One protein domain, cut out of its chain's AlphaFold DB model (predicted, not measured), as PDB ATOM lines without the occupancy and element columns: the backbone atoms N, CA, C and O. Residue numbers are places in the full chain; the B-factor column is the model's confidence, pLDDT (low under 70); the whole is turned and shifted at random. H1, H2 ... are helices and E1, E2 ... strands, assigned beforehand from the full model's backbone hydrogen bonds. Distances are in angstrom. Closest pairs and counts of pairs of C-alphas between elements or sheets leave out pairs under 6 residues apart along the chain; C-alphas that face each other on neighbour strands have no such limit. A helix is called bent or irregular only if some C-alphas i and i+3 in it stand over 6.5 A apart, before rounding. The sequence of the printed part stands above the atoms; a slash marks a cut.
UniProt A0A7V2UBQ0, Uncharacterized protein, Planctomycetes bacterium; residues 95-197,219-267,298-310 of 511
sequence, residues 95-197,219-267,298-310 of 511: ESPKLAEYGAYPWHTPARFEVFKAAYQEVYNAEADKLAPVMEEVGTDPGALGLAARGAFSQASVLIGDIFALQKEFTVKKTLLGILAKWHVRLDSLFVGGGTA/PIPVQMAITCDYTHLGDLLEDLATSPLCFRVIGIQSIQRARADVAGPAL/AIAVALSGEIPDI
ATOM      1  N   GLU A  95     -15.904 -33.117  38.502       68.12
ATOM      2  CA  GLU A  95     -16.148 -34.456  37.949       68.12
ATOM      3  C   GLU A  95     -15.648 -35.549  38.909       68.12
ATOM      4  O   GLU A  95     -14.525 -36.040  38.821       68.12
ATOM      5  N   SER A  96     -16.510 -35.913  39.856       73.19
ATOM      6  CA  SER A  96     -16.239 -36.852  40.938       73.19
ATOM      7  C   SER A  96     -17.304 -37.951  40.964       73.19
ATOM      8  O   SER A  96     -18.497 -37.629  40.999       73.19
ATOM      9  N   PRO A  97     -16.922 -39.243  41.028       74.31
ATOM     10  CA  PRO A  97     -17.875 -40.340  41.207       74.31
ATOM     11  C   PRO A  97     -18.773 -40.165  42.441       74.31
ATOM     12  O   PRO A  97     -19.949 -40.505  42.375       74.31
ATOM     13  N   LYS A  98     -18.256 -39.550  43.522       77.38
ATOM     14  CA  LYS A  98     -19.035 -39.213  44.730       77.38
ATOM     15  C   LYS A  98     -20.150 -38.193  44.478       77.38
ATOM     16  O   LYS A  98     -21.094 -38.146  45.248       77.38
ATOM     17  N   LEU A  99     -20.026 -37.330  43.469       76.94
ATOM     18  CA  LEU A  99     -21.008 -36.270  43.200       76.94
ATOM     19  C   LEU A  99     -22.010 -36.675  42.113       76.94
ATOM     20  O   LEU A  99     -23.154 -36.224  42.136       76.94
ATOM     21  N   ALA A 100     -21.607 -37.568  41.206       69.44
ATOM     22  CA  ALA A 100     -22.453 -38.071  40.126       69.44
ATOM     23  C   ALA A 100     -23.718 -38.798  40.626       69.44
ATOM     24  O   ALA A 100     -24.763 -38.693  39.989       69.44
ATOM     25  N   GLU A 101     -23.657 -39.485  41.775       73.56
ATOM     26  CA  GLU A 101     -24.804 -40.217  42.344       73.56
ATOM     27  C   GLU A 101     -25.964 -39.313  42.807       73.56
ATOM     28  O   GLU A 101     -27.090 -39.789  42.945       73.56
ATOM     29  N   TYR A 102     -25.722 -38.011  43.014       70.38
ATOM     30  CA  TYR A 102     -26.729 -37.071  43.526       70.38
ATOM     31  C   TYR A 102     -27.567 -36.386  42.443       70.38
ATOM     32  O   TYR A 102     -28.549 -35.735  42.793       70.38
ATOM     33  N   GLY A 103     -27.195 -36.495  41.159       61.25
ATOM     34  CA  GLY A 103     -27.943 -35.880  40.050       61.25
ATOM     35  C   GLY A 103     -28.200 -34.377  40.240       61.25
ATOM     36  O   GLY A 103     -29.305 -33.908  39.994       61.25
ATOM     37  N   ALA A 104     -27.215 -33.646  40.769       58.56
ATOM     38  CA  ALA A 104     -27.377 -32.265  41.214       58.56
ATOM     39  C   ALA A 104     -27.205 -31.249  40.069       58.56
ATOM     40  O   ALA A 104     -26.198 -31.275  39.358       58.56
ATOM     41  N   TYR A 105     -28.152 -30.313  39.948       53.19
ATOM     42  CA  TYR A 105     -28.167 -29.238  38.944       53.19
ATOM     43  C   TYR A 105     -28.410 -27.878  39.628       53.19
ATOM     44  O   TYR A 105     -29.012 -27.865  40.704       53.19
ATOM     45  N   PRO A 106     -28.016 -26.731  39.033       48.62
ATOM     46  CA  PRO A 106     -28.173 -25.415  39.670       48.62
ATOM     47  C   PRO A 106     -29.621 -25.068  40.062       48.62
ATOM     48  O   PRO A 106     -29.840 -24.320  41.009       48.62
ATOM     49  N   TRP A 107     -30.604 -25.639  39.358       48.31
ATOM     50  CA  TRP A 107     -32.043 -25.468  39.590       48.31
ATOM     51  C   TRP A 107     -32.726 -26.674  40.263       48.31
ATOM     52  O   TRP A 107     -33.935 -26.648  40.483       48.31
ATOM     53  N   HIS A 108     -31.983 -27.736  40.599       51.56
ATOM     54  CA  HIS A 108     -32.533 -28.944  41.218       51.56
ATOM     55  C   HIS A 108     -31.732 -29.362  42.455       51.56
ATOM     56  O   HIS A 108     -30.709 -30.045  42.365       51.56
ATOM     57  N   THR A 109     -32.237 -28.969  43.625       61.50
ATOM     58  CA  THR A 109     -31.736 -29.394  44.937       61.50
ATOM     59  C   THR A 109     -31.964 -30.901  45.134       61.50
ATOM     60  O   THR A 109     -33.120 -31.327  45.171       61.50
ATOM     61  N   PRO A 110     -30.911 -31.727  45.312       64.62
ATOM     62  CA  PRO A 110     -31.063 -33.169  45.499       64.62
ATOM     63  C   PRO A 110     -31.887 -33.536  46.739       64.62
ATOM     64  O   PRO A 110     -31.739 -32.928  47.797       64.62
ATOM     65  N   ALA A 111     -32.648 -34.632  46.672       69.50
ATOM     66  CA  ALA A 111     -33.463 -35.126  47.792       69.50
ATOM     67  C   ALA A 111     -32.669 -35.465  49.080       69.50
ATOM     68  O   ALA A 111     -33.254 -35.638  50.146       69.50
ATOM     69  N   ARG A 112     -31.332 -35.560  49.000       80.06
ATOM     70  CA  ARG A 112     -30.414 -35.749  50.141       80.06
ATOM     71  C   ARG A 112     -29.392 -34.607  50.242       80.06
ATOM     72  O   ARG A 112     -28.209 -34.857  50.460       80.06
ATOM     73  N   PHE A 113     -29.834 -33.363  50.051       80.25
ATOM     74  CA  PHE A 113     -28.960 -32.194  49.893       80.25
ATOM     75  C   PHE A 113     -27.912 -32.008  51.005       80.25
ATOM     76  O   PHE A 113     -26.768 -31.709  50.690       80.25
ATOM     77  N   GLU A 114     -28.231 -32.262  52.278       83.38
ATOM     78  CA  GLU A 114     -27.238 -32.178  53.369       83.38
ATOM     79  C   GLU A 114     -26.080 -33.185  53.211       83.38
ATOM     80  O   GLU A 114     -24.923 -32.857  53.472       83.38
ATOM     81  N   VAL A 115     -26.361 -34.394  52.704       86.00
ATOM     82  CA  VAL A 115     -25.332 -35.408  52.401       86.00
ATOM     83  C   VAL A 115     -24.489 -34.963  51.204       86.00
ATOM     84  O   VAL A 115     -23.263 -35.045  51.240       86.00
ATOM     85  N   PHE A 116     -25.141 -34.419  50.172       85.00
ATOM     86  CA  PHE A 116     -24.467 -33.833  49.016       85.00
ATOM     87  C   PHE A 116     -23.554 -32.658  49.406       85.00
ATOM     88  O   PHE A 116     -22.424 -32.595  48.932       85.00
ATOM     89  N   LYS A 117     -23.989 -31.761  50.304       86.50
ATOM     90  CA  LYS A 117     -23.183 -30.631  50.801       86.50
ATOM     91  C   LYS A 117     -21.904 -31.097  51.496       86.50
ATOM     92  O   LYS A 117     -20.832 -30.555  51.225       86.50
ATOM     93  N   ALA A 118     -21.990 -32.137  52.328       86.94
ATOM     94  CA  ALA A 118     -20.818 -32.754  52.948       86.94
ATOM     95  C   ALA A 118     -19.877 -33.392  51.903       86.94
ATOM     96  O   ALA A 118     -18.678 -33.107  51.900       86.94
ATOM     97  N   ALA A 119     -20.413 -34.181  50.966       87.88
ATOM     98  CA  ALA A 119     -19.627 -34.797  49.893       87.88
ATOM     99  C   ALA A 119     -18.966 -33.755  48.966       87.88
ATOM    100  O   ALA A 119     -17.822 -33.934  48.543       87.88
ATOM    101  N   TYR A 120     -19.648 -32.643  48.678       87.56
ATOM    102  CA  TYR A 120     -19.096 -31.534  47.902       87.56
ATOM    103  C   TYR A 120     -17.974 -30.812  48.657       87.56
ATOM    104  O   TYR A 120     -16.936 -30.535  48.063       87.56
ATOM    105  N   GLN A 121     -18.122 -30.574  49.967       88.81
ATOM    106  CA  GLN A 121     -17.069 -29.973  50.793       88.81
ATOM    107  C   GLN A 121     -15.770 -30.793  50.771       88.81
ATOM    108  O   GLN A 121     -14.689 -30.208  50.689       88.81
ATOM    109  N   GLU A 122     -15.852 -32.128  50.825       89.50
ATOM    110  CA  GLU A 122     -14.675 -33.001  50.697       89.50
ATOM    111  C   GLU A 122     -13.964 -32.804  49.351       89.50
ATOM    112  O   GLU A 122     -12.746 -32.633  49.311       89.50
ATOM    113  N   VAL A 123     -14.723 -32.808  48.248       88.94
ATOM    114  CA  VAL A 123     -14.171 -32.675  46.891       88.94
ATOM    115  C   VAL A 123     -13.620 -31.266  46.651       88.94
ATOM    116  O   VAL A 123     -12.533 -31.139  46.094       88.94
ATOM    117  N   TYR A 124     -14.301 -30.217  47.128       87.88
ATOM    118  CA  TYR A 124     -13.812 -28.838  47.060       87.88
ATOM    119  C   TYR A 124     -12.500 -28.666  47.828       87.88
ATOM    120  O   TYR A 124     -11.552 -28.109  47.283       87.88
ATOM    121  N   ASN A 125     -12.404 -29.189  49.056       89.00
ATOM    122  CA  ASN A 125     -11.154 -29.154  49.818       89.00
ATOM    123  C   ASN A 125     -10.023 -29.869  49.059       89.00
ATOM    124  O   ASN A 125      -8.930 -29.329  48.936       89.00
ATOM    125  N   ALA A 126     -10.294 -31.053  48.501       89.81
ATOM    126  CA  ALA A 126      -9.308 -31.828  47.749       89.81
ATOM    127  C   ALA A 126      -8.897 -31.191  46.405       89.81
ATOM    128  O   ALA A 126      -7.828 -31.507  45.886       89.81
ATOM    129  N   GLU A 127      -9.719 -30.318  45.817       87.94
ATOM    130  CA  GLU A 127      -9.352 -29.512  44.645       87.94
ATOM    131  C   GLU A 127      -8.620 -28.223  45.031       87.94
ATOM    132  O   GLU A 127      -7.668 -27.852  44.347       87.94
ATOM    133  N   ALA A 128      -8.996 -27.573  46.135       86.38
ATOM    134  CA  ALA A 128      -8.291 -26.406  46.666       86.38
ATOM    135  C   ALA A 128      -6.866 -26.759  47.125       86.38
ATOM    136  O   ALA A 128      -5.921 -26.050  46.788       86.38
ATOM    137  N   ASP A 129      -6.685 -27.900  47.796       88.31
ATOM    138  CA  ASP A 129      -5.371 -28.378  48.248       88.31
ATOM    139  C   ASP A 129      -4.414 -28.667  47.070       88.31
ATOM    140  O   ASP A 129      -3.199 -28.540  47.217       88.31
ATOM    141  N   LYS A 130      -4.935 -28.974  45.869       89.31
ATOM    142  CA  LYS A 130      -4.129 -29.124  44.638       89.31
ATOM    143  C   LYS A 130      -3.604 -27.800  44.081       89.31
ATOM    144  O   LYS A 130      -2.701 -27.830  43.251       89.31
ATOM    145  N   LEU A 131      -4.160 -26.657  44.492       86.94
ATOM    146  CA  LEU A 131      -3.674 -25.344  44.057       86.94
ATOM    147  C   LEU A 131      -2.429 -24.899  44.832       86.94
ATOM    148  O   LEU A 131      -1.695 -24.056  44.330       86.94
ATOM    149  N   ALA A 132      -2.161 -25.472  46.012       86.31
ATOM    150  CA  ALA A 132      -1.096 -25.015  46.907       86.31
ATOM    151  C   ALA A 132       0.299 -24.877  46.245       86.31
ATOM    152  O   ALA A 132       0.919 -23.839  46.466       86.31
ATOM    153  N   PRO A 133       0.781 -25.806  45.386       85.62
ATOM    154  CA  PRO A 133       2.070 -25.634  44.705       85.62
ATOM    155  C   PRO A 133       2.068 -24.454  43.723       85.62
ATOM    156  O   PRO A 133       2.981 -23.638  43.734       85.62
ATOM    157  N   VAL A 134       0.999 -24.306  42.934       85.19
ATOM    158  CA  VAL A 134       0.835 -23.198  41.971       85.19
ATOM    159  C   VAL A 134       0.737 -21.855  42.703       85.19
ATOM    160  O   VAL A 134       1.206 -20.830  42.220       85.19
ATOM    161  N   MET A 135       0.137 -21.854  43.894       84.44
ATOM    162  CA  MET A 135       0.024 -20.677  44.753       84.44
ATOM    163  C   MET A 135       1.359 -20.286  45.394       84.44
ATOM    164  O   MET A 135       1.630 -19.094  45.518       84.44
ATOM    165  N   GLU A 136       2.207 -21.257  45.742       84.69
ATOM    166  CA  GLU A 136       3.594 -21.014  46.155       84.69
ATOM    167  C   GLU A 136       4.425 -20.442  44.991       84.69
ATOM    168  O   GLU A 136       5.117 -19.438  45.173       84.69
ATOM    169  N   GLU A 137       4.275 -20.993  43.779       81.31
ATOM    170  CA  GLU A 137       4.916 -20.493  42.550       81.31
ATOM    171  C   GLU A 137       4.550 -19.031  42.240       81.31
ATOM    172  O   GLU A 137       5.443 -18.245  41.922       81.31
ATOM    173  N   VAL A 138       3.277 -18.629  42.392       82.69
ATOM    174  CA  VAL A 138       2.842 -17.221  42.234       82.69
ATOM    175  C   VAL A 138       2.895 -16.393  43.528       82.69
ATOM    176  O   VAL A 138       2.409 -15.261  43.558       82.69
ATOM    177  N   GLY A 139       3.462 -16.921  44.617       79.56
ATOM    178  CA  GLY A 139       3.627 -16.212  45.890       79.56
ATOM    179  C   GLY A 139       2.334 -15.645  46.500       79.56
ATOM    180  O   GLY A 139       2.344 -14.509  46.973       79.56
ATOM    181  N   THR A 140       1.235 -16.408  46.467       78.88
ATOM    182  CA  THR A 140      -0.109 -16.006  46.928       78.88
ATOM    183  C   THR A 140      -0.696 -16.992  47.952       78.88
ATOM    184  O   THR A 140      -0.156 -18.077  48.157       78.88
ATOM    185  N   ASP A 141      -1.814 -16.642  48.595       74.62
ATOM    186  CA  ASP A 141      -2.434 -17.446  49.661       74.62
ATOM    187  C   ASP A 141      -3.956 -17.694  49.460       74.62
ATOM    188  O   ASP A 141      -4.601 -17.014  48.653       74.62
ATOM    189  N   PRO A 142      -4.573 -18.673  50.164       67.00
ATOM    190  CA  PRO A 142      -5.990 -19.021  49.977       67.00
ATOM    191  C   PRO A 142      -6.981 -17.888  50.290       67.00
ATOM    192  O   PRO A 142      -8.086 -17.871  49.743       67.00
ATOM    193  N   GLY A 143      -6.601 -16.954  51.165       66.62
ATOM    194  CA  GLY A 143      -7.360 -15.755  51.505       66.62
ATOM    195  C   GLY A 143      -7.221 -14.655  50.451       66.62
ATOM    196  O   GLY A 143      -8.231 -14.059  50.080       66.62
ATOM    197  N   ALA A 144      -6.021 -14.446  49.894       67.12
ATOM    198  CA  ALA A 144      -5.782 -13.520  48.774       67.12
ATOM    199  C   ALA A 144      -6.558 -13.889  47.488       67.12
ATOM    200  O   ALA A 144      -6.856 -13.023  46.662       67.12
ATOM    201  N   LEU A 145      -6.921 -15.170  47.348       68.81
ATOM    202  CA  LEU A 145      -7.797 -15.709  46.302       68.81
ATOM    203  C   LEU A 145      -9.291 -15.731  46.674       68.81
ATOM    204  O   LEU A 145     -10.136 -16.023  45.822       68.81
ATOM    205  N   GLY A 146      -9.637 -15.514  47.946       69.31
ATOM    206  CA  GLY A 146     -10.994 -15.705  48.457       69.31
ATOM    207  C   GLY A 146     -11.547 -17.104  48.160       69.31
ATOM    208  O   GLY A 146     -12.596 -17.224  47.524       69.31
ATOM    209  N   LEU A 147     -10.823 -18.162  48.539       74.31
ATOM    210  CA  LEU A 147     -11.340 -19.535  48.494       74.31
ATOM    211  C   LEU A 147     -12.306 -19.789  49.665       74.31
ATOM    212  O   LEU A 147     -12.197 -19.168  50.724       74.31
ATOM    213  N   ALA A 148     -13.263 -20.703  49.487       72.62
ATOM    214  CA  ALA A 148     -14.232 -21.028  50.531       72.62
ATOM    215  C   ALA A 148     -13.553 -21.729  51.720       72.62
ATOM    216  O   ALA A 148     -12.707 -22.610  51.546       72.62
ATOM    217  N   ALA A 149     -13.940 -21.357  52.943       77.00
ATOM    218  CA  ALA A 149     -13.366 -21.930  54.155       77.00
ATOM    219  C   ALA A 149     -13.690 -23.432  54.293       77.00
ATOM    220  O   ALA A 149     -14.759 -23.905  53.893       77.00
ATOM    221  N   ARG A 150     -12.782 -24.193  54.919       79.75
ATOM    222  CA  ARG A 150     -12.990 -25.621  55.205       79.75
ATOM    223  C   ARG A 150     -14.220 -25.800  56.106       79.75
ATOM    224  O   ARG A 150     -14.190 -25.423  57.273       79.75
ATOM    225  N   GLY A 151     -15.286 -26.382  55.558       77.31
ATOM    226  CA  GLY A 151     -16.572 -26.590  56.241       77.31
ATOM    227  C   GLY A 151     -17.652 -25.536  55.950       77.31
ATOM    228  O   GLY A 151     -18.743 -25.618  56.516       77.31
ATOM    229  N   ALA A 152     -17.397 -24.554  55.080       76.19
ATOM    230  CA  ALA A 152     -18.389 -23.534  54.744       76.19
ATOM    231  C   ALA A 152     -19.620 -24.097  54.007       76.19
ATOM    232  O   ALA A 152     -20.743 -23.740  54.350       76.19
ATOM    233  N   PHE A 153     -19.440 -25.034  53.068       76.56
ATOM    234  CA  PHE A 153     -20.543 -25.660  52.329       76.56
ATOM    235  C   PHE A 153     -21.404 -26.588  53.193       76.56
ATOM    236  O   PHE A 153     -22.560 -26.803  52.860       76.56
ATOM    237  N   SER A 154     -20.895 -27.108  54.316       71.81
ATOM    238  CA  SER A 154     -21.679 -27.941  55.248       71.81
ATOM    239  C   SER A 154     -22.638 -27.153  56.157       71.81
ATOM    240  O   SER A 154     -23.256 -27.735  57.046       71.81
ATOM    241  N   GLN A 155     -22.783 -25.837  55.971       71.12
ATOM    242  CA  GLN A 155     -23.748 -25.034  56.724       71.12
ATOM    243  C   GLN A 155     -25.186 -25.245  56.212       71.12
ATOM    244  O   GLN A 155     -25.438 -25.402  55.014       71.12
ATOM    245  N   ALA A 156     -26.166 -25.192  57.119       63.56
ATOM    246  CA  ALA A 156     -27.587 -25.322  56.774       63.56
ATOM    247  C   ALA A 156     -28.089 -24.194  55.844       63.56
ATOM    248  O   ALA A 156     -28.992 -24.407  55.043       63.56
ATOM    249  N   SER A 157     -27.473 -23.013  55.926       68.19
ATOM    250  CA  SER A 157     -27.797 -21.793  55.174       68.19
ATOM    251  C   SER A 157     -27.242 -21.737  53.743       68.19
ATOM    252  O   SER A 157     -27.486 -20.749  53.052       68.19
ATOM    253  N   VAL A 158     -26.488 -22.752  53.307       66.44
ATOM    254  CA  VAL A 158     -25.929 -22.850  51.949       66.44
ATOM    255  C   VAL A 158     -26.937 -23.503  51.011       66.44
ATOM    256  O   VAL A 158     -27.420 -24.606  51.285       66.44
ATOM    257  N   LEU A 159     -27.218 -22.830  49.897       65.44
ATOM    258  CA  LEU A 159     -28.120 -23.264  48.832       65.44
ATOM    259  C   LEU A 159     -27.350 -23.920  47.675       65.44
ATOM    260  O   LEU A 159     -26.135 -23.774  47.540       65.44
ATOM    261  N   ILE A 160     -28.061 -24.641  46.800       63.81
ATOM    262  CA  ILE A 160     -27.443 -25.286  45.630       63.81
ATOM    263  C   ILE A 160     -26.819 -24.247  44.675       63.81
ATOM    264  O   ILE A 160     -25.729 -24.472  44.155       63.81
ATOM    265  N   GLY A 161     -27.435 -23.066  44.537       59.88
ATOM    266  CA  GLY A 161     -26.890 -21.949  43.757       59.88
ATOM    267  C   GLY A 161     -25.555 -21.410  44.288       59.88
ATOM    268  O   GLY A 161     -24.674 -21.096  43.491       59.88
ATOM    269  N   ASP A 162     -25.354 -21.381  45.611       65.62
ATOM    270  CA  ASP A 162     -24.100 -20.920  46.234       65.62
ATOM    271  C   ASP A 162     -22.923 -21.838  45.867       65.62
ATOM    272  O   ASP A 162     -21.806 -21.380  45.618       65.62
ATOM    273  N   ILE A 163     -23.193 -23.145  45.792       67.19
ATOM    274  CA  ILE A 163     -22.228 -24.176  45.400       67.19
ATOM    275  C   ILE A 163     -21.812 -24.003  43.938       67.19
ATOM    276  O   ILE A 163     -20.617 -23.983  43.647       67.19
ATOM    277  N   PHE A 164     -22.765 -23.815  43.020       67.19
ATOM    278  CA  PHE A 164     -22.444 -23.569  41.611       67.19
ATOM    279  C   PHE A 164     -21.749 -22.210  41.395       67.19
ATOM    280  O   PHE A 164     -20.808 -22.134  40.607       67.19
ATOM    281  N   ALA A 165     -22.116 -21.161  42.140       65.06
ATOM    282  CA  ALA A 165     -21.435 -19.864  42.086       65.06
ATOM    283  C   ALA A 165     -19.965 -19.953  42.544       65.06
ATOM    284  O   ALA A 165     -19.066 -19.480  41.847       65.06
ATOM    285  N   LEU A 166     -19.686 -20.623  43.668       71.50
ATOM    286  CA  LEU A 166     -18.312 -20.803  44.148       71.50
ATOM    287  C   LEU A 166     -17.501 -21.800  43.305       71.50
ATOM    288  O   LEU A 166     -16.293 -21.620  43.156       71.50
ATOM    289  N   GLN A 167     -18.140 -22.799  42.687       73.69
ATOM    290  CA  GLN A 167     -17.526 -23.665  41.671       73.69
ATOM    291  C   GLN A 167     -17.082 -22.867  40.431       73.69
ATOM    292  O   GLN A 167     -16.005 -23.119  39.878       73.69
ATOM    293  N   LYS A 168     -17.898 -21.895  40.008       69.75
ATOM    294  CA  LYS A 168     -17.637 -20.993  38.880       69.75
ATOM    295  C   LYS A 168     -16.448 -20.077  39.171       69.75
ATOM    296  O   LYS A 168     -15.479 -20.071  38.412       69.75
ATOM    297  N   GLU A 169     -16.460 -19.400  40.323       74.25
ATOM    298  CA  GLU A 169     -15.318 -18.614  40.808       74.25
ATOM    299  C   GLU A 169     -14.041 -19.453  40.933       74.25
ATOM    300  O   GLU A 169     -12.983 -19.022  40.483       74.25
ATOM    301  N   PHE A 170     -14.124 -20.650  41.525       78.00
ATOM    302  CA  PHE A 170     -12.978 -21.544  41.696       78.00
ATOM    303  C   PHE A 170     -12.351 -21.926  40.351       78.00
ATOM    304  O   PHE A 170     -11.130 -21.894  40.211       78.00
ATOM    305  N   THR A 171     -13.174 -22.234  39.345       76.81
ATOM    306  CA  THR A 171     -12.711 -22.573  37.989       76.81
ATOM    307  C   THR A 171     -11.979 -21.398  37.334       76.81
ATOM    308  O   THR A 171     -10.894 -21.586  36.786       76.81
ATOM    309  N   VAL A 172     -12.503 -20.172  37.460       76.31
ATOM    310  CA  VAL A 172     -11.812 -18.955  36.997       76.31
ATOM    311  C   VAL A 172     -10.485 -18.753  37.733       76.31
ATOM    312  O   VAL A 172      -9.450 -18.582  37.091       76.31
ATOM    313  N   LYS A 173     -10.498 -18.799  39.072       84.00
ATOM    314  CA  LYS A 173      -9.311 -18.597  39.922       84.00
ATOM    315  C   LYS A 173      -8.212 -19.614  39.584       84.00
ATOM    316  O   LYS A 173      -7.069 -19.219  39.376       84.00
ATOM    317  N   LYS A 174      -8.568 -20.894  39.429       85.81
ATOM    318  CA  LYS A 174      -7.674 -21.995  39.023       85.81
ATOM    319  C   LYS A 174      -7.029 -21.769  37.652       85.81
ATOM    320  O   LYS A 174      -5.823 -21.954  37.517       85.81
ATOM    321  N   THR A 175      -7.802 -21.353  36.650       81.56
ATOM    322  CA  THR A 175      -7.270 -21.120  35.296       81.56
ATOM    323  C   THR A 175      -6.399 -19.862  35.227       81.56
ATOM    324  O   THR A 175      -5.333 -19.905  34.619       81.56
ATOM    325  N   LEU A 176      -6.778 -18.772  35.909       85.25
ATOM    326  CA  LEU A 176      -5.940 -17.568  36.003       85.25
ATOM    327  C   LEU A 176      -4.614 -17.844  36.734       85.25
ATOM    328  O   LEU A 176      -3.569 -17.416  36.254       85.25
ATOM    329  N   LEU A 177      -4.630 -18.612  37.832       87.81
ATOM    330  CA  LEU A 177      -3.413 -19.061  38.526       87.81
ATOM    331  C   LEU A 177      -2.448 -19.808  37.595       87.81
ATOM    332  O   LEU A 177      -1.263 -19.492  37.573       87.81
ATOM    333  N   GLY A 178      -2.951 -20.761  36.802       85.94
ATOM    334  CA  GLY A 178      -2.121 -21.534  35.870       85.94
ATOM    335  C   GLY A 178      -1.452 -20.677  34.786       85.94
ATOM    336  O   GLY A 178      -0.313 -20.946  34.408       85.94
ATOM    337  N   ILE A 179      -2.124 -19.616  34.328       84.38
ATOM    338  CA  ILE A 179      -1.550 -18.639  33.388       84.38
ATOM    339  C   ILE A 179      -0.471 -17.799  34.088       84.38
ATOM    340  O   ILE A 179       0.621 -17.628  33.557       84.38
ATOM    341  N   LEU A 180      -0.738 -17.305  35.299       86.88
ATOM    342  CA  LEU A 180       0.201 -16.462  36.048       86.88
ATOM    343  C   LEU A 180       1.488 -17.211  36.441       86.88
ATOM    344  O   LEU A 180       2.574 -16.632  36.365       86.88
ATOM    345  N   ALA A 181       1.383 -18.501  36.779       84.00
ATOM    346  CA  ALA A 181       2.527 -19.357  37.099       84.00
ATOM    347  C   ALA A 181       3.483 -19.535  35.903       84.00
ATOM    348  O   ALA A 181       4.694 -19.382  36.063       84.00
ATOM    349  N   LYS A 182       2.951 -19.746  34.685       81.25
ATOM    350  CA  LYS A 182       3.743 -19.823  33.436       81.25
ATOM    351  C   LYS A 182       4.633 -18.589  33.222       81.25
ATOM    352  O   LYS A 182       5.713 -18.710  32.650       81.25
ATOM    353  N   TRP A 183       4.185 -17.416  33.670       79.94
ATOM    354  CA  TRP A 183       4.864 -16.134  33.466       79.94
ATOM    355  C   TRP A 183       5.663 -15.643  34.682       79.94
ATOM    356  O   TRP A 183       6.064 -14.479  34.709       79.94
ATOM    357  N   HIS A 184       5.910 -16.506  35.677       70.56
ATOM    358  CA  HIS A 184       6.688 -16.171  36.880       70.56
ATOM    359  C   HIS A 184       6.137 -14.947  37.645       70.56
ATOM    360  O   HIS A 184       6.876 -14.170  38.257       70.56
ATOM    361  N   VAL A 185       4.815 -14.759  37.594       78.75
ATOM    362  CA  VAL A 185       4.120 -13.586  38.135       78.75
ATOM    363  C   VAL A 185       3.778 -13.795  39.603       78.75
ATOM    364  O   VAL A 185       3.204 -14.813  39.973       78.75
ATOM    365  N   ARG A 186       4.037 -12.785  40.435       83.50
ATOM    366  CA  ARG A 186       3.511 -12.724  41.799       83.50
ATOM    367  C   ARG A 186       2.058 -12.233  41.778       83.50
ATOM    368  O   ARG A 186       1.786 -11.180  41.203       83.50
ATOM    369  N   LEU A 187       1.135 -12.950  42.417       84.19
ATOM    370  CA  LEU A 187      -0.281 -12.576  42.512       84.19
ATOM    371  C   LEU A 187      -0.598 -11.943  43.874       84.19
ATOM    372  O   LEU A 187      -0.744 -12.638  44.878       84.19
ATOM    373  N   ASP A 188      -0.740 -10.617  43.895       80.31
ATOM    374  CA  ASP A 188      -0.979  -9.836  45.113       80.31
ATOM    375  C   ASP A 188      -2.461  -9.803  45.537       80.31
ATOM    376  O   ASP A 188      -2.754  -9.683  46.724       80.31
ATOM    377  N   SER A 189      -3.410  -9.922  44.597       79.81
ATOM    378  CA  SER A 189      -4.823 -10.235  44.894       79.81
ATOM    379  C   SER A 189      -5.602 -10.656  43.643       79.81
ATOM    380  O   SER A 189      -5.307 -10.175  42.546       79.81
ATOM    381  N   LEU A 190      -6.633 -11.498  43.808       80.94
ATOM    382  CA  LEU A 190      -7.573 -11.856  42.738       80.94
ATOM    383  C   LEU A 190      -9.023 -11.879  43.237       80.94
ATOM    384  O   LEU A 190      -9.428 -12.763  43.988       80.94
ATOM    385  N   PHE A 191      -9.832 -10.952  42.729       76.38
ATOM    386  CA  PHE A 191     -11.275 -10.910  42.942       76.38
ATOM    387  C   PHE A 191     -12.005 -11.311  41.661       76.38
ATOM    388  O   PHE A 191     -11.738 -10.769  40.591       76.38
ATOM    389  N   VAL A 192     -12.958 -12.232  41.780       71.88
ATOM    390  CA  VAL A 192     -13.826 -12.717  40.698       71.88
ATOM    391  C   VAL A 192     -15.262 -12.618  41.201       71.88
ATOM    392  O   VAL A 192     -15.516 -12.983  42.342       71.88
ATOM    393  N   GLY A 193     -16.195 -12.110  40.394       61.00
ATOM    394  CA  GLY A 193     -17.613 -12.065  40.779       61.00
ATOM    395  C   GLY A 193     -17.973 -10.964  41.788       61.00
ATOM    396  O   GLY A 193     -18.918 -11.113  42.557       61.00
ATOM    397  N   GLY A 194     -17.253  -9.834  41.796       53.53
ATOM    398  CA  GLY A 194     -17.454  -8.776  42.793       53.53
ATOM    399  C   GLY A 194     -17.325  -7.350  42.257       53.53
ATOM    400  O   GLY A 194     -16.231  -6.802  42.177       53.53
ATOM    401  N   GLY A 195     -18.455  -6.693  41.977       34.81
ATOM    402  CA  GLY A 195     -18.501  -5.257  41.663       34.81
ATOM    403  C   GLY A 195     -18.156  -4.349  42.856       34.81
ATOM    404  O   GLY A 195     -19.065  -3.788  43.466       34.81
ATOM    405  N   THR A 196     -16.853  -4.202  43.135       31.61
ATOM    406  CA  THR A 196     -16.136  -3.265  44.037       31.61
ATOM    407  C   THR A 196     -16.624  -3.090  45.484       31.61
ATOM    408  O   THR A 196     -17.774  -2.753  45.755       31.61
ATOM    409  N   ALA A 197     -15.680  -3.094  46.428       31.62
ATOM    410  CA  ALA A 197     -15.908  -2.699  47.823       31.62
ATOM    411  C   ALA A 197     -16.038  -1.166  48.045       31.62
ATOM    412  O   ALA A 197     -15.824  -0.695  49.162       31.62
ATOM    413  N   PRO A 219     -21.153 -10.126  32.190       57.34
ATOM    414  CA  PRO A 219     -19.831 -10.743  32.195       57.34
ATOM    415  C   PRO A 219     -19.245 -10.713  33.607       57.34
ATOM    416  O   PRO A 219     -19.338  -9.698  34.300       57.34
ATOM    417  N   ILE A 220     -18.617 -11.814  34.024       64.25
ATOM    418  CA  ILE A 220     -18.044 -11.958  35.361       64.25
ATOM    419  C   ILE A 220     -16.942 -10.899  35.522       64.25
ATOM    420  O   ILE A 220     -15.930 -10.966  34.813       64.25
ATOM    421  N   PRO A 221     -17.096  -9.924  36.439       68.25
ATOM    422  CA  PRO A 221     -16.077  -8.917  36.659       68.25
ATOM    423  C   PRO A 221     -14.910  -9.545  37.417       68.25
ATOM    424  O   PRO A 221     -15.103 -10.222  38.434       68.25
ATOM    425  N   VAL A 222     -13.700  -9.280  36.937       73.56
ATOM    426  CA  VAL A 222     -12.450  -9.696  37.566       73.56
ATOM    427  C   VAL A 222     -11.611  -8.464  37.875       73.56
ATOM    428  O   VAL A 222     -11.502  -7.546  37.062       73.56
ATOM    429  N   GLN A 223     -10.993  -8.442  39.050       79.56
ATOM    430  CA  GLN A 223      -9.984  -7.456  39.422       79.56
ATOM    431  C   GLN A 223      -8.770  -8.218  39.942       79.56
ATOM    432  O   GLN A 223      -8.912  -9.023  40.861       79.56
ATOM    433  N   MET A 224      -7.595  -7.989  39.357       82.00
ATOM    434  CA  MET A 224      -6.347  -8.566  39.858       82.00
ATOM    435  C   MET A 224      -5.293  -7.486  40.086       82.00
ATOM    436  O   MET A 224      -5.208  -6.512  39.330       82.00
ATOM    437  N   ALA A 225      -4.486  -7.687  41.121       84.31
ATOM    438  CA  ALA A 225      -3.234  -6.977  41.329       84.31
ATOM    439  C   ALA A 225      -2.098  -7.996  41.243       84.31
ATOM    440  O   ALA A 225      -2.134  -9.016  41.931       84.31
ATOM    441  N   ILE A 226      -1.120  -7.730  40.383       84.81
ATOM    442  CA  ILE A 226       0.006  -8.625  40.105       84.81
ATOM    443  C   ILE A 226       1.324  -7.856  40.111       84.81
ATOM    444  O   ILE A 226       1.347  -6.666  39.799       84.81
ATOM    445  N   THR A 227       2.424  -8.552  40.385       84.25
ATOM    446  CA  THR A 227       3.786  -8.033  40.248       84.25
ATOM    447  C   THR A 227       4.588  -8.933  39.299       84.25
ATOM    448  O   THR A 227       4.824 -10.104  39.595       84.25
ATOM    449  N   CYS A 228       5.010  -8.397  38.152       79.81
ATOM    450  CA  CYS A 228       5.740  -9.112  37.091       79.81
ATOM    451  C   CYS A 228       6.919  -8.278  36.556       79.81
ATOM    452  O   CYS A 228       7.068  -7.118  36.934       79.81
ATOM    453  N   ASP A 229       7.757  -8.829  35.670       78.94
ATOM    454  CA  ASP A 229       8.676  -7.997  34.876       78.94
ATOM    455  C   ASP A 229       7.932  -7.354  33.695       78.94
ATOM    456  O   ASP A 229       7.107  -7.995  33.036       78.94
ATOM    457  N   TYR A 230       8.252  -6.094  33.397       70.81
ATOM    458  CA  TYR A 230       7.670  -5.336  32.288       70.81
ATOM    459  C   TYR A 230       7.834  -6.049  30.936       70.81
ATOM    460  O   TYR A 230       6.956  -5.948  30.081       70.81
ATOM    461  N   THR A 231       8.921  -6.805  30.749       70.75
ATOM    462  CA  THR A 231       9.186  -7.568  29.518       70.75
ATOM    463  C   THR A 231       8.143  -8.645  29.226       70.75
ATOM    464  O   THR A 231       7.899  -8.918  28.059       70.75
ATOM    465  N   HIS A 232       7.513  -9.226  30.253       72.75
ATOM    466  CA  HIS A 232       6.535 -10.311  30.103       72.75
ATOM    467  C   HIS A 232       5.079  -9.836  30.147       72.75
ATOM    468  O   HIS A 232       4.172 -10.633  29.925       72.75
ATOM    469  N   LEU A 233       4.826  -8.544  30.403       73.75
ATOM    470  CA  LEU A 233       3.460  -8.017  30.468       73.75
ATOM    471  C   LEU A 233       2.721  -8.150  29.126       73.75
ATOM    472  O   LEU A 233       1.527  -8.421  29.128       73.75
ATOM    473  N   GLY A 234       3.411  -7.980  27.992       68.69
ATOM    474  CA  GLY A 234       2.804  -8.150  26.666       68.69
ATOM    475  C   GLY A 234       2.311  -9.580  26.444       68.69
ATOM    476  O   GLY A 234       1.120  -9.795  26.217       68.69
ATOM    477  N   ASP A 235       3.216 -10.546  26.596       74.94
ATOM    478  CA  ASP A 235       2.932 -11.965  26.381       74.94
ATOM    479  C   ASP A 235       1.871 -12.489  27.364       74.94
ATOM    480  O   ASP A 235       0.946 -13.184  26.955       74.94
ATOM    481  N   LEU A 236       1.937 -12.085  28.642       77.50
ATOM    482  CA  LEU A 236       0.932 -12.401  29.665       77.50
ATOM    483  C   LEU A 236      -0.471 -11.900  29.285       77.50
ATOM    484  O   LEU A 236      -1.462 -12.583  29.544       77.50
ATOM    485  N   LEU A 237      -0.577 -10.709  28.689       71.38
ATOM    486  CA  LEU A 237      -1.860 -10.155  28.254       71.38
ATOM    487  C   LEU A 237      -2.405 -10.871  27.005       71.38
ATOM    488  O   LEU A 237      -3.621 -11.047  26.910       71.38
ATOM    489  N   GLU A 238      -1.545 -11.337  26.089       64.69
ATOM    490  CA  GLU A 238      -1.959 -12.201  24.971       64.69
ATOM    491  C   GLU A 238      -2.404 -13.588  25.472       64.69
ATOM    492  O   GLU A 238      -3.469 -14.064  25.079       64.69
ATOM    493  N   ASP A 239      -1.671 -14.195  26.408       69.88
ATOM    494  CA  ASP A 239      -2.023 -15.464  27.064       69.88
ATOM    495  C   ASP A 239      -3.369 -15.383  27.809       69.88
ATOM    496  O   ASP A 239      -4.199 -16.286  27.714       69.88
ATOM    497  N   LEU A 240      -3.625 -14.283  28.531       68.75
ATOM    498  CA  LEU A 240      -4.912 -14.038  29.188       68.75
ATOM    499  C   LEU A 240      -6.048 -13.909  28.159       68.75
ATOM    500  O   LEU A 240      -7.086 -14.560  28.308       68.75
ATOM    501  N   ALA A 241      -5.856 -13.116  27.101       59.94
ATOM    502  CA  ALA A 241      -6.872 -12.893  26.072       59.94
ATOM    503  C   ALA A 241      -7.187 -14.154  25.242       59.94
ATOM    504  O   ALA A 241      -8.344 -14.375  24.876       59.94
ATOM    505  N   THR A 242      -6.176 -14.989  24.978       56.53
ATOM    506  CA  THR A 242      -6.288 -16.253  24.222       56.53
ATOM    507  C   THR A 242      -6.628 -17.470  25.091       56.53
ATOM    508  O   THR A 242      -6.884 -18.552  24.559       56.53
ATOM    509  N   SER A 243      -6.673 -17.309  26.417       62.03
ATOM    510  CA  SER A 243      -7.054 -18.374  27.348       62.03
ATOM    511  C   SER A 243      -8.488 -18.890  27.125       62.03
ATOM    512  O   SER A 243      -9.338 -18.150  26.625       62.03
ATOM    513  N   PRO A 244      -8.829 -20.098  27.623       56.12
ATOM    514  CA  PRO A 244     -10.207 -20.616  27.641       56.12
ATOM    515  C   PRO A 244     -11.194 -19.845  28.549       56.12
ATOM    516  O   PRO A 244     -12.292 -20.325  28.829       56.12
ATOM    517  N   LEU A 245     -10.799 -18.674  29.061       59.28
ATOM    518  CA  LEU A 245     -11.676 -17.719  29.743       59.28
ATOM    519  C   LEU A 245     -12.033 -16.508  28.861       59.28
ATOM    520  O   LEU A 245     -12.849 -15.694  29.281       59.28
ATOM    521  N   CYS A 246     -11.383 -16.332  27.704       58.09
ATOM    522  CA  CYS A 246     -11.461 -15.146  26.841       58.09
ATOM    523  C   CYS A 246     -11.411 -13.826  27.637       58.09
ATOM    524  O   CYS A 246     -12.291 -12.963  27.528       58.09
ATOM    525  N   PHE A 247     -10.399 -13.703  28.501       63.34
ATOM    526  CA  PHE A 247     -10.281 -12.616  29.466       63.34
ATOM    527  C   PHE A 247     -10.129 -11.262  28.757       63.34
ATOM    528  O   PHE A 247      -9.053 -10.906  28.274       63.34
ATOM    529  N   ARG A 248     -11.205 -10.466  28.716       61.66
ATOM    530  CA  ARG A 248     -11.155  -9.107  28.167       61.66
ATOM    531  C   ARG A 248     -10.691  -8.146  29.247       61.66
ATOM    532  O   ARG A 248     -11.460  -7.831  30.149       61.66
ATOM    533  N   VAL A 249      -9.491  -7.593  29.110       62.44
ATOM    534  CA  VAL A 249      -9.080  -6.411  29.884       62.44
ATOM    535  C   VAL A 249     -10.033  -5.252  29.560       62.44
ATOM    536  O   VAL A 249     -10.135  -4.844  28.406       62.44
ATOM    537  N   ILE A 250     -10.731  -4.720  30.567       60.91
ATOM    538  CA  ILE A 250     -11.538  -3.490  30.437       60.91
ATOM    539  C   ILE A 250     -10.627  -2.263  30.548       60.91
ATOM    540  O   ILE A 250     -10.829  -1.253  29.881       60.91
ATOM    541  N   GLY A 251      -9.624  -2.352  31.424       52.72
ATOM    542  CA  GLY A 251      -8.655  -1.291  31.654       52.72
ATOM    543  C   GLY A 251      -7.616  -1.671  32.701       52.72
ATOM    544  O   GLY A 251      -7.904  -2.405  33.653       52.72
ATOM    545  N   ILE A 252      -6.411  -1.136  32.522       67.31
ATOM    546  CA  ILE A 252      -5.322  -1.190  33.496       67.31
ATOM    547  C   ILE A 252      -5.427   0.073  34.356       67.31
ATOM    548  O   ILE A 252      -5.416   1.188  33.840       67.31
ATOM    549  N   GLN A 253      -5.593  -0.110  35.663       65.19
ATOM    550  CA  GLN A 253      -5.871   0.950  36.636       65.19
ATOM    551  C   GLN A 253      -4.584   1.621  37.124       65.19
ATOM    552  O   GLN A 253      -4.571   2.819  37.405       65.19
ATOM    553  N   SER A 254      -3.489   0.862  37.205       66.44
ATOM    554  CA  SER A 254      -2.151   1.391  37.448       66.44
ATOM    555  C   SER A 254      -1.073   0.453  36.903       66.44
ATOM    556  O   SER A 254      -1.248  -0.765  36.869       66.44
ATOM    557  N   ILE A 255       0.056   1.042  36.508       74.19
ATOM    558  CA  ILE A 255       1.345   0.365  36.352       74.19
ATOM    559  C   ILE A 255       2.339   1.194  37.162       74.19
ATOM    560  O   ILE A 255       2.499   2.389  36.912       74.19
ATOM    561  N   GLN A 256       2.975   0.592  38.162       75.81
ATOM    562  CA  GLN A 256       3.937   1.259  39.042       75.81
ATOM    563  C   GLN A 256       5.214   0.428  39.121       75.81
ATOM    564  O   GLN A 256       5.143  -0.795  39.148       75.81
ATOM    565  N   ARG A 257       6.389   1.066  39.197       72.62
ATOM    566  CA  ARG A 257       7.639   0.338  39.471       72.62
ATOM    567  C   ARG A 257       7.563  -0.290  40.862       72.62
ATOM    568  O   ARG A 257       7.532   0.431  41.859       72.62
ATOM    569  N   ALA A 258       7.562  -1.616  40.918       63.19
ATOM    570  CA  ALA A 258       7.765  -2.344  42.157       63.19
ATOM    571  C   ALA A 258       9.228  -2.187  42.600       63.19
ATOM    572  O   ALA A 258      10.131  -1.948  41.792       63.19
ATOM    573  N   ARG A 259       9.478  -2.315  43.902       57.19
ATOM    574  CA  ARG A 259      10.848  -2.398  44.411       57.19
ATOM    575  C   ARG A 259      11.382  -3.823  44.219       57.19
ATOM    576  O   ARG A 259      10.620  -4.787  44.262       57.19
ATOM    577  N   ALA A 260      12.693  -3.959  44.028       50.84
ATOM    578  CA  ALA A 260      13.338  -5.239  43.711       50.84
ATOM    579  C   ALA A 260      13.313  -6.279  44.856       50.84
ATOM    580  O   ALA A 260      13.649  -7.435  44.629       50.84
ATOM    581  N   ASP A 261      12.910  -5.883  46.065       51.78
ATOM    582  CA  ASP A 261      12.652  -6.728  47.239       51.78
ATOM    583  C   ASP A 261      11.204  -7.263  47.308       51.78
ATOM    584  O   ASP A 261      10.945  -8.243  48.001       51.78
ATOM    585  N   VAL A 262      10.260  -6.666  46.566       48.78
ATOM    586  CA  VAL A 262       8.866  -7.152  46.449       48.78
ATOM    587  C   VAL A 262       8.759  -8.314  45.450       48.78
ATOM    588  O   VAL A 262       7.858  -9.153  45.558       48.78
ATOM    589  N   ALA A 263       9.712  -8.389  44.514       49.81
ATOM    590  CA  ALA A 263       9.912  -9.505  43.599       49.81
ATOM    591  C   ALA A 263      10.266 -10.784  44.382       49.81
ATOM    592  O   ALA A 263      11.420 -11.026  44.739       49.81
ATOM    593  N   GLY A 264       9.236 -11.581  44.681       47.22
ATOM    594  CA  GLY A 264       9.351 -12.829  45.435       47.22
ATOM    595  C   GLY A 264      10.120 -13.930  44.687       47.22
ATOM    596  O   GLY A 264      10.580 -13.716  43.563       47.22
ATOM    597  N   PRO A 265      10.236 -15.136  45.278       47.50
ATOM    598  CA  PRO A 265      10.974 -16.252  44.675       47.50
ATOM    599  C   PRO A 265      10.493 -16.611  43.259       47.50
ATOM    600  O   PRO A 265      11.319 -17.035  42.456       47.50
ATOM    601  N   ALA A 266       9.219 -16.347  42.940       46.28
ATOM    602  CA  ALA A 266       8.616 -16.448  41.608       46.28
ATOM    603  C   ALA A 266       9.490 -15.872  40.476       46.28
ATOM    604  O   ALA A 266       9.682 -16.530  39.459       46.28
ATOM    605  N   LEU A 267      10.074 -14.680  40.677       49.44
ATOM    606  CA  LEU A 267      10.855 -13.944  39.667       49.44
ATOM    607  C   LEU A 267      12.333 -14.383  39.580       49.44
ATOM    608  O   LEU A 267      13.160 -13.698  38.976       49.44
ATOM    609  N   ALA A 298      10.653  -4.804  37.471       71.31
ATOM    610  CA  ALA A 298       9.520  -5.301  38.230       71.31
ATOM    611  C   ALA A 298       8.460  -4.192  38.341       71.31
ATOM    612  O   ALA A 298       8.750  -3.069  38.771       71.31
ATOM    613  N   ILE A 299       7.236  -4.504  37.939       72.38
ATOM    614  CA  ILE A 299       6.096  -3.598  37.943       72.38
ATOM    615  C   ILE A 299       4.919  -4.236  38.668       72.38
ATOM    616  O   ILE A 299       4.572  -5.387  38.416       72.38
ATOM    617  N   ALA A 300       4.291  -3.457  39.541       79.81
ATOM    618  CA  ALA A 300       2.977  -3.760  40.078       79.81
ATOM    619  C   ALA A 300       1.919  -3.247  39.091       79.81
ATOM    620  O   ALA A 300       1.932  -2.069  38.718       79.81
ATOM    621  N   VAL A 301       1.011  -4.126  38.673       76.12
ATOM    622  CA  VAL A 301      -0.096  -3.839  37.756       76.12
ATOM    623  C   VAL A 301      -1.408  -4.140  38.461       76.12
ATOM    624  O   VAL A 301      -1.660  -5.279  38.849       76.12
ATOM    625  N   ALA A 302      -2.268  -3.132  38.590       77.25
ATOM    626  CA  ALA A 302      -3.667  -3.331  38.952       77.25
ATOM    627  C   ALA A 302      -4.511  -3.263  37.678       77.25
ATOM    628  O   ALA A 302      -4.458  -2.262  36.959       77.25
ATOM    629  N   LEU A 303      -5.292  -4.301  37.384       71.50
ATOM    630  CA  LEU A 303      -6.128  -4.357  36.184       71.50
ATOM    631  C   LEU A 303      -7.525  -4.905  36.477       71.50
ATOM    632  O   LEU A 303      -7.735  -5.726  37.372       71.50
ATOM    633  N   SER A 304      -8.483  -4.446  35.678       72.06
ATOM    634  CA  SER A 304      -9.864  -4.930  35.669       72.06
ATOM    635  C   SER A 304     -10.176  -5.602  34.341       72.06
ATOM    636  O   SER A 304      -9.904  -5.039  33.277       72.06
ATOM    637  N   GLY A 305     -10.770  -6.789  34.420       64.38
ATOM    638  CA  GLY A 305     -11.171  -7.612  33.290       64.38
ATOM    639  C   GLY A 305     -12.620  -8.086  33.380       64.38
ATOM    640  O   GLY A 305     -13.274  -7.993  34.418       64.38
ATOM    641  N   GLU A 306     -13.097  -8.622  32.269       66.75
ATOM    642  CA  GLU A 306     -14.373  -9.306  32.105       66.75
ATOM    643  C   GLU A 306     -14.118 -10.696  31.532       66.75
ATOM    644  O   GLU A 306     -13.457 -10.832  30.498       66.75
ATOM    645  N   ILE A 307     -14.725 -11.706  32.142       64.88
ATOM    646  CA  ILE A 307     -14.889 -13.026  31.534       64.88
ATOM    647  C   ILE A 307     -16.336 -13.110  31.037       64.88
ATOM    648  O   ILE A 307     -17.250 -12.851  31.823       64.88
ATOM    649  N   PRO A 308     -16.592 -13.406  29.751       55.19
ATOM    650  CA  PRO A 308     -17.954 -13.520  29.251       55.19
ATOM    651  C   PRO A 308     -18.651 -14.710  29.928       55.19
ATOM    652  O   PRO A 308     -18.189 -15.844  29.822       55.19
ATOM    653  N   ASP A 309     -19.760 -14.462  30.630       51.47
ATOM    654  CA  ASP A 309     -20.512 -15.531  31.290       51.47
ATOM    655  C   ASP A 309     -21.370 -16.278  30.254       51.47
ATOM    656  O   ASP A 309     -22.482 -15.867  29.918       51.47
ATOM    657  N   ILE A 310     -20.788 -17.331  29.667       49.31
ATOM    658  CA  ILE A 310     -21.345 -18.087  28.539       49.31
ATOM    659  C   ILE A 310     -21.634 -19.523  28.954       49.31
ATOM    660  O   ILE A 310     -20.803 -20.409  28.828       49.31
TER     661      ILE A 310
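AT A GLANCE: This is residues 95 to 197, 219 to 267 and 298 to 310 of the 511 residues of an uncharacterized protein of Planctomycetes bacterium (UniProt A0A7V2UBQ0). A twisted sheet of four strands has two helices, H3 and H4, packed on one face, and a second long helix, H2, runs side by side with H3 and only grazes the sheet. The first parts of H2 and H3 reach past the sheet and make one end of the long axis, where short H1 packs on H2. The printed part has 165 residues, with the order H1 H2 H3 E1 E2 H4 E3 E4; the sheet's order is E1 - E2 - E4 - E3, all antiparallel. The class is mixed, helices and strands; the whole is compact, with a radius of gyration of the C-alphas of 17.4 A, yet elongated, spanning 54 by 30 by 29 A.

IN THESE COORDINATES: The sheet has E1, residues 186 to 192; E2, residues 220 to 229, 27.0 A long; E4, residues 298 to 307, 26.5 A; and E3, residues 248 to 257, 23.9 A. E2 bends by 53 degrees at residue 225, E4 by 55 degrees at 304 and E3 by 65 degrees at 251. H3 covers residues 160 to 182, 33.9 A; H4 residues 230 to 242, 19.5 A; H2 residues 113 to 137, 36.6 A; and H1 residues 97 to 100, 5.2 A. H2 and H4 are irregular: C-alphas 130 and 133 are 7.1 A apart, and C-alphas 231 and 234 are 7.0 A apart. C-alpha 97 is at (-17.875, -40.340, 41.207), and C-alpha 307 at (-14.889, -13.026, 31.534).

HOW THE PARTS SIT: Across E1 and E2, N 191 and O 223 are 2.8 A apart; across E2 and E4, N 301 and O 226, 2.8 A; across E4 and E3, N 253 and O 302, 2.8 A; each pair is within hydrogen-bond range. H3 and H4 are on the same face of the sheet, two layers with helices on one face. H3, at a height of 9.1 A, lies over E1 and E2 and runs along the strands, at 22 degrees to E2 on the local plane; its closest C-alphas to E1 are those of Glu 169 and Val 192, 6.1 A. H4, at a height of 8.0 A, lies only just over none of the strands, with 2 of its C-alphas falling on E2. E2, H4 and E3 form a split strand-helix-strand unit, two strands running the same way with E4 between them, and its crossover is right-handed. H3 and H4 touch, Ile 179 to Leu 240 being their closest C-alphas at 7.1 A, at a steep tilt of 42 degrees, opposite ways. H2 touches H3 with its residues 131 to 137 alone, the closest C-alphas being those of Glu 137 and Ala 181, 6.1 A, at a shallow tilt of 13 degrees, the same way. H2 has a kink of 31 degrees near residue 131 and only grazes the sheet with residues 135 to 137. H1 touches H2, the closest C-alphas being those of Lys 98 and Ala 119, 6.8 A, and is apart from H3. Every O i to N i+4 pair is within hydrogen-bond range in H3, 16 of 21 in H2 and 7 of 9 in H4; H1 is too short for such a pair.

THE WHOLE: The two C-alphas farthest apart are those of Ala 111 and Ala 260, 55.7 A. Residues 198 to 218 and 268 to 297 are not printed; the gaps are 18.0 A from C-alpha 197 to C-alpha 219 and 8.9 A from C-alpha 267 to C-alpha 298. The links H1 to H2, 12 residues, and H2 to H3, 22 residues, are long. The mean pLDDT of the printed part is 71.4, and 69 residues are under 70, among them residues 103 to 111, 193 to 197, 238 to 254 and 258 to 267.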